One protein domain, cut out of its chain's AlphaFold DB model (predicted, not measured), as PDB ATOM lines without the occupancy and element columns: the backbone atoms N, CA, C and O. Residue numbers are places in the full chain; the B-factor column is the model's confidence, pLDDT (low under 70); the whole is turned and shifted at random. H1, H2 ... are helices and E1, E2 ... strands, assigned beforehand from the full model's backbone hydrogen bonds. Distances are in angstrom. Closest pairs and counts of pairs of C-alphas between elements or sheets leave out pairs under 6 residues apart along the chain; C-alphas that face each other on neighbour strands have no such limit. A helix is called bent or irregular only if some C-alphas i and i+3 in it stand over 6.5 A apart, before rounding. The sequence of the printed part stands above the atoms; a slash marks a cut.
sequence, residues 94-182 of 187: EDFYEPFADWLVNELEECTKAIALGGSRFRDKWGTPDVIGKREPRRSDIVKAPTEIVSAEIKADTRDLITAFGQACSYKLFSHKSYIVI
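Overview. This is residues 94 to 182 of the 187 residues of an uncharacterized protein of Candidatus Methanoperedenaceae archaeon GB50 (UniProt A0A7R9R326). A four-stranded sheet lies between two helices: H1 covers the E1 and E2 side on one face, and H2 covers the E4 edge on the other. The long loop of residues 136 to 147, between E2 and E3, reaches out to one end of the longest axis. The printed part has 89 residues with two named helices and four named strands, in the order H1 E1 E2 E3 H2 E4; the sheet is mixed, in the order E1, E2, E3, E4, and the class is mixed, helices and strands. The whole is compact, with a radius of gyration of the C-alphas of 13.3 A, and elongated in outline, spanning 45 by 25 by 20 A.

Arrangement. Inner strand E3, residues 148 to 154, is antiparallel to inner strand E2, residues 131 to 135, in a hairpin, with N 133 and O 150 2.8 A apart. Edge strand E1, residues 113 to 116, forms another hairpin with E2; N 134 and O 113 are 2.8 A apart. E1, E2 and E3 form a meander, each strand the antiparallel neighbour of the one before. Edge strand E4, residues 177 to 181, is parallel to E3 at 18 degrees, with N 181 and O 153 2.8 A apart. H1, residues 94 to 106, is on the sheet over E1 and E2, at a height of 6.1 A over the sheet, and runs along the strands, at 5 degrees to E2 on the local plane; the closest C-alphas of H1 and E1 are those of Ala 101 and Ala 114, 5.1 A apart. H2, residues 158 to 171, is on the opposite face, over E4, at a height of 7.8 A over the sheet, and runs along the strands, at 12 degrees to E4 on the local plane; its closest C-alpha pair with E4 is Ala 168 and Ser 178, 5.8 A. The sheet with helices on both faces makes three layers, and H1 and H2 are apart. E3, H2 and E4 form a strand-helix-strand unit, two parallel neighbour strands with a helix between, with a right-handed crossover. O i to N i+4 pairs are within hydrogen-bond range in 7 of 9 cases in H1 and 8 of 10 in H2.

Along the chain. E3 is 20.0 A long from first to last C-alpha, E2 13.6 A, E4 12.9 A and E1 10.6 A. H1 measures 19.4 A, from C-alpha 94 at (146.150, 182.070, 108.525), and H2 19.8 A. Both helices are irregular: C-alphas 95 and 98 are 7.0 A apart, and C-alphas 159 and 162 are 7.3 A apart. E4 ends with C-alpha 181 at (157.639, 182.923, 112.306).

Size, cuts and confidence. The C-alphas farthest apart are those of Ile 142 and Arg 159, at 45.2 A. The printed part has no cut. The links from E1 to E2 and from E2 to E3 are long, with 14 and 12 residues. Mean pLDDT of the printed part is 86.5; residues 118 to 126 are under 70.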
ATOM      1  N   GLU A  94     147.085 181.075 108.018       84.69
ATOM      2  CA  GLU A  94     146.150 182.070 108.525       84.69
ATOM      3  C   GLU A  94     145.695 181.794 109.966       84.69
ATOM      4  O   GLU A  94     145.432 182.740 110.714       84.69
ATOM      5  N   ASP A  95     145.671 180.526 110.397       86.69
ATOM      6  CA  ASP A  95     145.299 180.143 111.764       86.69
ATOM      7  C   ASP A  95     146.316 180.658 112.802       86.69
ATOM      8  O   ASP A  95     146.006 180.764 113.991       86.69
ATOM      9  N   PHE A  96     147.532 181.007 112.372       89.25
ATOM     10  CA  PHE A  96     148.594 181.526 113.234       89.25
ATOM     11  C   PHE A  96     148.653 183.056 113.296       89.25
ATOM     12  O   PHE A  96     149.346 183.587 114.165       89.25
ATOM     13  N   TYR A  97     147.939 183.776 112.425       91.19
ATOM     14  CA  TYR A  97     148.096 185.230 112.302       91.19
ATOM     15  C   TYR A  97     147.594 185.964 113.549       91.19
ATOM     16  O   TYR A  97     148.331 186.744 114.151       91.19
ATOM     17  N   GLU A  98     146.361 185.676 113.973       91.19
ATOM     18  CA  GLU A  98     145.768 186.269 115.180       91.19
ATOM     19  C   GLU A  98     146.524 185.863 116.460       91.19
ATOM     20  O   GLU A  98     146.961 186.754 117.193       91.19
ATOM     21  N   PRO A  99     146.817 184.567 116.714       91.81
ATOM     22  CA  PRO A  99     147.618 184.174 117.873       91.81
ATOM     23  C   PRO A  99     148.987 184.858 117.944       91.81
ATOM     24  O   PRO A  99     149.466 185.174 119.035       91.81
ATOM     25  N   PHE A 100     149.636 185.083 116.798       92.81
ATOM     26  CA  PHE A 100     150.925 185.763 116.757       92.81
ATOM     27  C   PHE A 100     150.800 187.276 116.987       92.81
ATOM     28  O   PHE A 100     151.616 187.848 117.712       92.81
ATOM     29  N   ALA A 101     149.769 187.924 116.436       91.62
ATOM     30  CA  ALA A 101     149.476 189.331 116.707       91.62
ATOM     31  C   ALA A 101     149.230 189.571 118.207       91.62
ATOM     32  O   ALA A 101     149.818 190.483 118.796       91.62
ATOM     33  N   ASP A 102     148.443 188.705 118.847       89.75
ATOM     34  CA  ASP A 102     148.207 188.750 120.289       89.75
ATOM     35  C   ASP A 102     149.493 188.533 121.089       89.75
ATOM     36  O   ASP A 102     149.736 189.229 122.078       89.75
ATOM     37  N   TRP A 103     150.344 187.600 120.664       92.44
ATOM     38  CA  TRP A 103     151.624 187.333 121.315       92.44
ATOM     39  C   TRP A 103     152.583 188.535 121.234       92.44
ATOM     40  O   TRP A 103     153.213 188.880 122.237       92.44
ATOM     41  N   LEU A 104     152.648 189.233 120.091       90.75
ATOM     42  CA  LEU A 104     153.465 190.445 119.919       90.75
ATOM     43  C   LEU A 104     153.089 191.573 120.891       90.75
ATOM     44  O   LEU A 104     153.953 192.361 121.283       90.75
ATOM     45  N   VAL A 105     151.806 191.672 121.248       85.75
ATOM     46  CA  VAL A 105     151.289 192.719 122.141       85.75
ATOM     47  C   VAL A 105     151.368 192.304 123.606       85.75
ATOM     48  O   VAL A 105     151.807 193.095 124.435       85.75
ATOM     49  N   ASN A 106     150.936 191.084 123.930       82.75
ATOM     50  CA  ASN A 106     150.683 190.677 125.314       82.75
ATOM     51  C   ASN A 106     151.851 189.935 125.972       82.75
ATOM     52  O   ASN A 106     151.942 189.934 127.195       82.75
ATOM     53  N   GLU A 107     152.707 189.278 125.188       83.88
ATOM     54  CA  GLU A 107     153.791 188.439 125.715       83.88
ATOM     55  C   GLU A 107     155.158 189.053 125.406       83.88
ATOM     56  O   GLU A 107     155.992 189.192 126.297       83.88
ATOM     57  N   LEU A 108     155.390 189.452 124.149       87.62
ATOM     58  CA  LEU A 108     156.643 190.099 123.755       87.62
ATOM     59  C   LEU A 108     156.668 191.600 124.109       87.62
ATOM     60  O   LEU A 108     157.744 192.181 124.212       87.62
ATOM     61  N   GLU A 109     155.494 192.223 124.277       85.44
ATOM     62  CA  GLU A 109     155.303 193.661 124.557       85.44
ATOM     63  C   GLU A 109     156.044 194.606 123.590       85.44
ATOM     64  O   GLU A 109     156.317 195.774 123.881       85.44
ATOM     65  N   GLU A 110     156.367 194.112 122.398       87.56
ATOM     66  CA  GLU A 110     157.047 194.899 121.377       87.56
ATOM     67  C   GLU A 110     156.089 195.776 120.586       87.56
ATOM     68  O   GLU A 110     156.503 196.781 120.013       87.56
ATOM     69  N   CYS A 111     154.808 195.420 120.569       90.12
ATOM     70  CA  CYS A 111     153.763 196.198 119.935       90.12
ATOM     71  C   CYS A 111     152.779 196.708 120.981       90.12
ATOM     72  O   CYS A 111     152.344 195.987 121.869       90.12
ATOM     73  N   THR A 112     152.343 197.954 120.827       89.75
ATOM     74  CA  THR A 112     151.163 198.448 121.553       89.75
ATOM     75  C   THR A 112     149.859 197.984 120.924       89.75
ATOM     76  O   THR A 112     148.835 197.914 121.597       89.75
ATOM     77  N   LYS A 113     149.899 197.691 119.624       91.62
ATOM     78  CA  LYS A 113     148.797 197.120 118.862       91.62
ATOM     79  C   LYS A 113     149.371 196.323 117.698       91.62
ATOM     80  O   LYS A 113     150.281 196.814 117.034       91.62
ATOM     81  N   ALA A 114     148.809 195.155 117.429       93.31
ATOM     82  CA  ALA A 114     149.087 194.355 116.244       93.31
ATOM     83  C   ALA A 114     147.771 193.881 115.622       93.31
ATOM     84  O   ALA A 114     146.744 193.866 116.300       93.31
ATOM     85  N   ILE A 115     147.791 193.586 114.324       91.62
ATOM     86  CA  ILE A 115     146.648 193.063 113.574       91.62
ATOM     87  C   ILE A 115     147.110 191.975 112.603       91.62
ATOM     88  O   ILE A 115     148.173 192.107 111.988       91.62
ATOM     89  N   ALA A 116     146.277 190.951 112.413       91.50
ATOM     90  CA  ALA A 116     146.384 190.066 111.263       91.50
ATOM     91  C   ALA A 116     145.967 190.836 110.000       91.50
ATOM     92  O   ALA A 116     144.848 191.347 109.891       91.50
ATOM     93  N   LEU A 117     146.886 190.972 109.048       83.19
ATOM     94  CA  LEU A 117     146.603 191.556 107.742       83.19
ATOM     95  C   LEU A 117     146.159 190.461 106.778       83.19
ATOM     96  O   LEU A 117     145.004 190.493 106.340       83.19
ATOM     97  N   GLY A 118     147.073 189.528 106.488       67.81
ATOM     98  CA  GLY A 118     146.920 188.447 105.516       67.81
ATOM     99  C   GLY A 118     146.551 188.897 104.090       67.81
ATOM    100  O   GLY A 118     145.966 189.960 103.848       67.81
ATOM    101  N   GLY A 119     146.846 188.046 103.107       62.78
ATOM    102  CA  GLY A 119     146.426 188.242 101.715       62.78
ATOM    103  C   GLY A 119     147.079 189.436 100.998       62.78
ATOM    104  O   GLY A 119     148.016 190.061 101.476       62.78
ATOM    105  N   SER A 120     146.591 189.779  99.803       57.41
ATOM    106  CA  SER A 120     147.200 190.784  98.911       57.41
ATOM    107  C   SER A 120     146.728 192.228  99.163       57.41
ATOM    108  O   SER A 120     146.464 192.979  98.220       57.41
ATOM    109  N   ARG A 121     146.602 192.655 100.428       58.12
ATOM    110  CA  ARG A 121     146.031 193.978 100.766       58.12
ATOM    111  C   ARG A 121     146.846 195.161 100.233       58.12
ATOM    112  O   ARG A 121     146.242 196.159  99.845       58.12
ATOM    113  N   PHE A 122     148.172 195.048 100.135       59.69
ATOM    114  CA  PHE A 122     149.020 196.080  99.518       59.69
ATOM    115  C   PHE A 122     149.172 195.930  97.995       59.69
ATOM    116  O   PHE A 122     149.954 196.655  97.396       59.69
ATOM    117  N   ARG A 123     148.425 195.022  97.345       55.59
ATOM    118  CA  ARG A 123     148.476 194.729  95.893       55.59
ATOM    119  C   ARG A 123     149.835 194.276  95.334       55.59
ATOM    120  O   ARG A 123     149.887 193.909  94.166       55.59
ATOM    121  N   ASP A 124     150.863 194.159  96.172       59.06
ATOM    122  CA  ASP A 124     152.180 193.634  95.818       59.06
ATOM    123  C   ASP A 124     152.502 192.355  96.599       59.06
ATOM    124  O   ASP A 124     152.372 192.305  97.825       59.06
ATOM    125  N   LYS A 125     152.987 191.323  95.887       58.78
ATOM    126  CA  LYS A 125     153.379 190.015  96.460       58.78
ATOM    127  C   LYS A 125     154.473 190.106  97.535       58.78
ATOM    128  O   LYS A 125     154.628 189.182  98.317       58.78
ATOM    129  N   TRP A 126     155.228 191.203  97.554       65.25
ATOM    130  CA  TRP A 126     156.392 191.408  98.423       65.25
ATOM    131  C   TRP A 126     156.165 192.459  99.515       65.25
ATOM    132  O   TRP A 126     157.089 192.760 100.266       65.25
ATOM    133  N   GLY A 127     154.979 193.074  99.563       70.50
ATOM    134  CA  GLY A 127     154.724 194.256 100.392       70.50
ATOM    135  C   GLY A 127     153.711 194.060 101.515       70.50
ATOM    136  O   GLY A 127     153.609 194.933 102.371       70.50
ATOM    137  N   THR A 128     152.960 192.952 101.527       84.31
ATOM    138  CA  THR A 128     151.950 192.705 102.568       84.31
ATOM    139  C   THR A 128     152.476 191.693 103.578       84.31
ATOM    140  O   THR A 128     152.493 190.514 103.241       84.31
ATOM    141  N   PRO A 129     152.874 192.116 104.791       89.81
ATOM    142  CA  PRO A 129     153.170 191.172 105.857       89.81
ATOM    143  C   PRO A 129     151.890 190.481 106.334       89.81
ATOM    144  O   PRO A 129     150.810 191.080 106.314       89.81
ATOM    145  N   ASP A 130     152.025 189.252 106.826       91.06
ATOM    146  CA  ASP A 130     150.914 188.495 107.411       91.06
ATOM    147  C   ASP A 130     150.372 189.183 108.663       91.06
ATOM    148  O   ASP A 130     149.159 189.324 108.844       91.06
ATOM    149  N   VAL A 131     151.282 189.688 109.500       93.38
ATOM    150  CA  VAL A 131     150.971 190.442 110.715       93.38
ATOM    151  C   VAL A 131     151.756 191.748 110.716       93.38
ATOM    152  O   VAL A 131     152.968 191.762 110.495       93.38
ATOM    153  N   ILE A 132     151.067 192.853 111.012       94.44
ATOM    154  CA  ILE A 132     151.703 194.153 111.248       94.44
ATOM    155  C   ILE A 132     151.354 194.664 112.639       94.44
ATOM    156  O   ILE A 132     150.215 194.583 113.103       94.44
ATOM    157  N   GLY A 133     152.349 195.233 113.295       94.56
ATOM    158  CA  GLY A 133     152.241 195.850 114.595       94.56
ATOM    159  C   GLY A 133     152.844 197.240 114.612       94.56
ATOM    160  O   GLY A 133     153.710 197.596 113.811       94.56
ATOM    161  N   LYS A 134     152.357 198.042 115.550       95.31
ATOM    162  CA  LYS A 134     152.925 199.342 115.869       95.31
ATOM    163  C   LYS A 134     153.184 199.464 117.358       95.31
ATOM    164  O   LYS A 134     152.370 199.050 118.198       95.31
ATOM    165  N   ARG A 135     154.297 200.099 117.688       92.50
ATOM    166  CA  ARG A 135     154.640 200.512 119.041       92.50
ATOM    167  C   ARG A 135     154.525 202.017 119.130       92.50
ATOM    168  O   ARG A 135     155.340 202.733 118.567       92.50
ATOM    169  N   GLU A 136     153.501 202.487 119.821       92.25
ATOM    170  CA  GLU A 136     153.304 203.905 120.090       92.25
ATOM    171  C   GLU A 136     153.573 204.196 121.567       92.25
ATOM    172  O   GLU A 136     153.194 203.398 122.426       92.25
ATOM    173  N   PRO A 137     154.199 205.334 121.898       89.12
ATOM    174  CA  PRO A 137     154.365 205.727 123.287       89.12
ATOM    175  C   PRO A 137     152.996 205.969 123.934       89.12
ATOM    176  O   PRO A 137     152.115 206.635 123.374       89.12
ATOM    177  N   ARG A 138     152.807 205.453 125.146       85.31
ATOM    178  CA  ARG A 138     151.605 205.689 125.946       85.31
ATOM    179  C   ARG A 138     151.666 207.075 126.577       85.31
ATOM    180  O   ARG A 138     152.723 207.667 126.777       85.31
ATOM    181  N   ARG A 139     150.499 207.604 126.958       83.75
ATOM    182  CA  ARG A 139     150.419 208.895 127.669       83.75
ATOM    183  C   ARG A 139     151.152 208.880 129.015       83.75
ATOM    184  O   ARG A 139     151.568 209.939 129.468       83.75
ATOM    185  N   SER A 140     151.279 207.704 129.624       85.12
ATOM    186  CA  SER A 140     151.993 207.460 130.878       85.12
ATOM    187  C   SER A 140     153.514 207.414 130.732       85.12
ATOM    188  O   SER A 140     154.205 207.411 131.746       85.12
ATOM    189  N   ASP A 141     154.040 207.333 129.508       80.19
ATOM    190  CA  ASP A 141     155.467 207.124 129.300       80.19
ATOM    191  C   ASP A 141     156.233 208.426 129.543       80.19
ATOM    192  O   ASP A 141     155.898 209.484 129.004       80.19
ATOM    193  N   ILE A 142     157.290 208.334 130.353       85.69
ATOM    194  CA  ILE A 142     158.160 209.468 130.693       85.69
ATOM    195  C   ILE A 142     158.908 209.955 129.444       85.69
ATOM    196  O   ILE A 142     159.064 211.157 129.233       85.69
ATOM    197  N   VAL A 143     159.343 209.017 128.597       86.44
ATOM    198  CA  VAL A 143     160.036 209.288 127.336       86.44
ATOM    199  C   VAL A 143     159.172 208.792 126.185       86.44
ATOM    200  O   VAL A 143     158.873 207.605 126.088       86.44
ATOM    201  N   LYS A 144     158.785 209.707 125.295       86.75
ATOM    202  CA  LYS A 144     157.980 209.386 124.114       86.75
ATOM    203  C   LYS A 144     158.891 209.036 122.944       86.75
ATOM    204  O   LYS A 144     159.315 209.919 122.202       86.75
ATOM    205  N   ALA A 145     159.204 207.751 122.812       85.50
ATOM    206  CA  ALA A 145     159.899 207.226 121.643       85.50
ATOM    207  C   ALA A 145     159.045 207.405 120.367       85.50
ATOM    208  O   ALA A 145     157.815 207.452 120.462       85.50
ATOM    209  N   PRO A 146     159.664 207.524 119.180       90.81
ATOM    210  CA  PRO A 146     158.926 207.554 117.922       90.81
ATOM    211  C   PRO A 146     158.153 206.249 117.700       90.81
ATOM    212  O   PRO A 146     158.516 205.202 118.233       90.81
ATOM    213  N   THR A 147     157.088 206.318 116.899       92.38
ATOM    214  CA  THR A 147     156.298 205.134 116.553       92.38
ATOM    215  C   THR A 147     157.147 204.133 115.777       92.38
ATOM    216  O   THR A 147     157.626 204.447 114.689       92.38
ATOM    217  N   GLU A 148     157.272 202.917 116.301       94.19
ATOM    218  CA  GLU A 148     157.958 201.822 115.616       94.19
ATOM    219  C   GLU A 148     156.947 200.936 114.890       94.19
ATOM    220  O   GLU A 148     155.840 200.699 115.377       94.19
ATOM    221  N   ILE A 149     157.351 200.418 113.734       94.75
ATOM    222  CA  ILE A 149     156.579 199.457 112.942       94.75
ATOM    223  C   ILE A 149     157.263 198.095 113.023       94.75
ATOM    224  O   ILE A 149     158.472 197.986 112.797       94.75
ATOM    225  N   VAL A 150     156.481 197.068 113.326       95.31
ATOM    226  CA  VAL A 150     156.905 195.670 113.381       95.31
ATOM    227  C   VAL A 150     156.116 194.908 112.329       95.31
ATOM    228  O   VAL A 150     154.898 195.024 112.281       95.31
ATOM    229  N   SER A 151     156.795 194.123 111.506       95.06
ATOM    230  CA  SER A 151     156.153 193.261 110.509       95.06
ATOM    231  C   SER A 151     156.577 191.819 110.713       95.06
ATOM    232  O   SER A 151     157.677 191.560 111.207       95.06
ATOM    233  N   ALA A 152     155.722 190.877 110.334       94.06
ATOM    234  CA  ALA A 152     156.042 189.463 110.397       94.06
ATOM    235  C   ALA A 152     155.479 188.695 109.204       94.06
ATOM    236  O   ALA A 152     154.353 188.950 108.778       94.06
ATOM    237  N   GLU A 153     156.277 187.747 108.723       93.62
ATOM    238  CA  GLU A 153     155.870 186.700 107.786       93.62
ATOM    239  C   GLU A 153     155.811 185.370 108.542       93.62
ATOM    240  O   GLU A 153     156.724 185.032 109.303       93.62
ATOM    241  N   ILE A 154     154.747 184.612 108.333       91.38
ATOM    242  CA  ILE A 154     154.491 183.330 108.973       91.38
ATOM    243  C   ILE A 154     154.508 182.274 107.866       91.38
ATOM    244  O   ILE A 154     153.750 182.381 106.905       91.38
ATOM    245  N   LYS A 155     155.362 181.248 107.997       89.44
ATOM    246  CA  LYS A 155     155.348 180.089 107.089       89.44
ATOM    247  C   LYS A 155     155.196 178.772 107.818       89.44
ATOM    248  O   LYS A 155     155.967 178.474 108.729       89.44
ATOM    249  N   ALA A 156     154.219 177.980 107.388       83.62
ATOM    250  CA  ALA A 156     153.985 176.632 107.888       83.62
ATOM    251  C   ALA A 156     154.826 175.583 107.143       83.62
ATOM    252  O   ALA A 156     155.196 174.590 107.761       83.62
ATOM    253  N   ASP A 157     155.173 175.797 105.871       81.56
ATOM    254  CA  ASP A 157     156.050 174.903 105.098       81.56
ATOM    255  C   ASP A 157     157.505 175.400 105.143       81.56
ATOM    256  O   ASP A 157     157.804 176.560 104.838       81.56
ATOM    257  N   THR A 158     158.438 174.523 105.521       79.88
ATOM    258  CA  THR A 158     159.867 174.864 105.582       79.88
ATOM    259  C   THR A 158     160.488 175.132 104.208       79.88
ATOM    260  O   THR A 158     161.505 175.826 104.108       79.88
ATOM    261  N   ARG A 159     159.876 174.649 103.123       82.12
ATOM    262  CA  ARG A 159     160.336 174.874 101.742       82.12
ATOM    263  C   ARG A 159     160.192 176.331 101.317       82.12
ATOM    264  O   ARG A 159     160.989 176.809 100.511       82.12
ATOM    265  N   ASP A 160     159.244 177.051 101.913       82.88
ATOM    266  CA  ASP A 160     158.954 178.450 101.598       82.88
ATOM    267  C   ASP A 160     159.772 179.448 102.436       82.88
ATOM    268  O   ASP A 160     159.631 180.663 102.278       82.88
ATOM    269  N   LEU A 161     160.695 178.974 103.283       87.62
ATOM    270  CA  LEU A 161     161.519 179.836 104.141       87.62
ATOM    271  C   LEU A 161     162.404 180.810 103.364       87.62
ATOM    272  O   LEU A 161     162.633 181.926 103.825       87.62
ATOM    273  N   ILE A 162     162.893 180.417 102.185       87.81
ATOM    274  CA  ILE A 162     163.692 181.310 101.333       87.81
ATOM    275  C   ILE A 162     162.828 182.483 100.853       87.81
ATOM    276  O   ILE A 162     163.265 183.635 100.886       87.81
ATOM    277  N   THR A 163     161.584 182.201 100.461       87.12
ATOM    278  CA  THR A 163     160.609 183.217 100.050       87.12
ATOM    279  C   THR A 163     160.266 184.133 101.221       87.12
ATOM    280  O   THR A 163     160.368 185.353 101.086       87.12
ATOM    281  N   ALA A 164     159.983 183.559 102.393       89.31
ATOM    282  CA  ALA A 164     159.699 184.311 103.613       89.31
ATOM    283  C   ALA A 164     160.860 185.210 104.031       89.31
ATOM    284  O   ALA A 164     160.653 186.344 104.450       89.31
ATOM    285  N   PHE A 165     162.096 184.735 103.880       91.50
ATOM    286  CA  PHE A 165     163.278 185.542 104.140       91.50
ATOM    287  C   PHE A 165     163.373 186.732 103.184       91.50
ATOM    288  O   PHE A 165     163.639 187.853 103.620       91.50
ATOM    289  N   GLY A 166     163.092 186.518 101.896       90.94
ATOM    290  CA  GLY A 166     163.020 187.590 100.909       90.94
ATOM    291  C   GLY A 166     161.952 188.641 101.245       90.94
ATOM    292  O   GLY A 166     162.235 189.838 101.199       90.94
ATOM    293  N   GLN A 167     160.755 188.205 101.637       89.25
ATOM    294  CA  GLN A 167     159.667 189.083 102.083       89.25
ATOM    295  C   GLN A 167     160.031 189.827 103.383       89.25
ATOM    296  O   GLN A 167     159.889 191.041 103.490       89.25
ATOM    297  N   ALA A 168     160.619 189.141 104.363       91.19
ATOM    298  CA  ALA A 168     161.076 189.772 105.597       91.19
ATOM    299  C   ALA A 168     162.158 190.838 105.344       91.19
ATOM    300  O   ALA A 168     162.197 191.853 106.052       91.19
ATOM    301  N   CYS A 169     163.007 190.637 104.328       91.56
ATOM    302  CA  CYS A 169     163.970 191.632 103.862       91.56
ATOM    303  C   CYS A 169     163.284 192.850 103.229       91.56
ATOM    304  O   CYS A 169     163.661 193.975 103.554       91.56
ATOM    305  N   SER A 170     162.270 192.672 102.374       90.94
ATOM    306  CA  SER A 170     161.547 193.812 101.790       90.94
ATOM    307  C   SER A 170     160.817 194.630 102.856       90.94
ATOM    308  O   SER A 170     160.787 195.858 102.773       90.94
ATOM    309  N   TYR A 171     160.322 193.995 103.923       92.19
ATOM    310  CA  TYR A 171     159.654 194.699 105.023       92.19
ATOM    311  C   TYR A 171     160.563 195.679 105.764       92.19
ATOM    312  O   TYR A 171     160.064 196.655 106.323       92.19
ATOM    313  N   LYS A 172     161.890 195.503 105.723       91.06
ATOM    314  CA  LYS A 172     162.846 196.463 106.301       91.06
ATOM    315  C   LYS A 172     162.834 197.835 105.624       91.06
ATOM    316  O   LYS A 172     163.333 198.785 106.216       91.06
ATOM    317  N   LEU A 173     162.231 197.966 104.441       90.44
ATOM    318  CA  LEU A 173     162.044 199.262 103.784       90.44
ATOM    319  C   LEU A 173     161.082 200.185 104.547       90.44
ATOM    320  O   LEU A 173     161.188 201.402 104.427       90.44
ATOM    321  N   PHE A 174     160.152 199.625 105.327       89.25
ATOM    322  CA  PHE A 174     159.143 200.395 106.069       89.25
ATOM    323  C   PHE A 174     158.997 199.982 107.544       89.25
ATOM    324  O   PHE A 174     158.356 200.685 108.324       89.25
ATOM    325  N   SER A 175     159.586 198.855 107.944       93.00
ATOM    326  CA  SER A 175     159.495 198.301 109.295       93.00
ATOM    327  C   SER A 175     160.802 198.467 110.049       93.00
ATOM    328  O   SER A 175     161.888 198.218 109.529       93.00
ATOM    329  N   HIS A 176     160.690 198.805 111.327       94.94
ATOM    330  CA  HIS A 176     161.823 198.899 112.239       94.94
ATOM    331  C   HIS A 176     162.293 197.482 112.607       94.94
ATOM    332  O   HIS A 176     163.485 197.155 112.577       94.94
ATOM    333  N   LYS A 177     161.332 196.581 112.845       94.12
ATOM    334  CA  LYS A 177     161.567 195.160 113.118       94.12
ATOM    335  C   LYS A 177     160.817 194.284 112.120       94.12
ATOM    336  O   LYS A 177     159.739 194.642 111.662       94.12
ATOM    337  N   SER A 178     161.427 193.157 111.773       94.38
ATOM    338  CA  SER A 178     160.877 192.182 110.831       94.38
ATOM    339  C   SER A 178     161.111 190.788 111.400       94.38
ATOM    340  O   SER A 178     162.237 190.494 111.812       94.38
ATOM    341  N   TYR A 179     160.061 189.974 111.463       94.19
ATOM    342  CA  TYR A 179     160.079 188.615 111.995       94.19
ATOM    343  C   TYR A 179     159.755 187.593 110.908       94.19
ATOM    344  O   TYR A 179     158.913 187.830 110.046       94.19
ATOM    345  N   ILE A 180     160.396 186.432 111.008       93.50
ATOM    346  CA  ILE A 180     159.974 185.208 110.328       93.50
ATOM    347  C   ILE A 180     159.504 184.262 111.423       93.50
ATOM    348  O   ILE A 180     160.239 184.011 112.384       93.50
ATOM    349  N   VAL A 181     158.282 183.769 111.303       92.12
ATOM    350  CA  VAL A 181     157.639 182.923 112.306       92.12
ATOM    351  C   VAL A 181     157.421 181.544 111.709       92.12
ATOM    352  O   VAL A 181     156.794 181.401 110.663       92.12
ATOM    353  N   ILE A 182     157.940 180.529 112.396       90.62
ATOM    354  CA  ILE A 182     157.884 179.134 111.960       90.62
ATOM    355  C   ILE A 182     157.174 178.333 113.056       90.62
ATOM    356  O   ILE A 182     157.721 178.186 114.160       90.62
TER     357      ILE A 182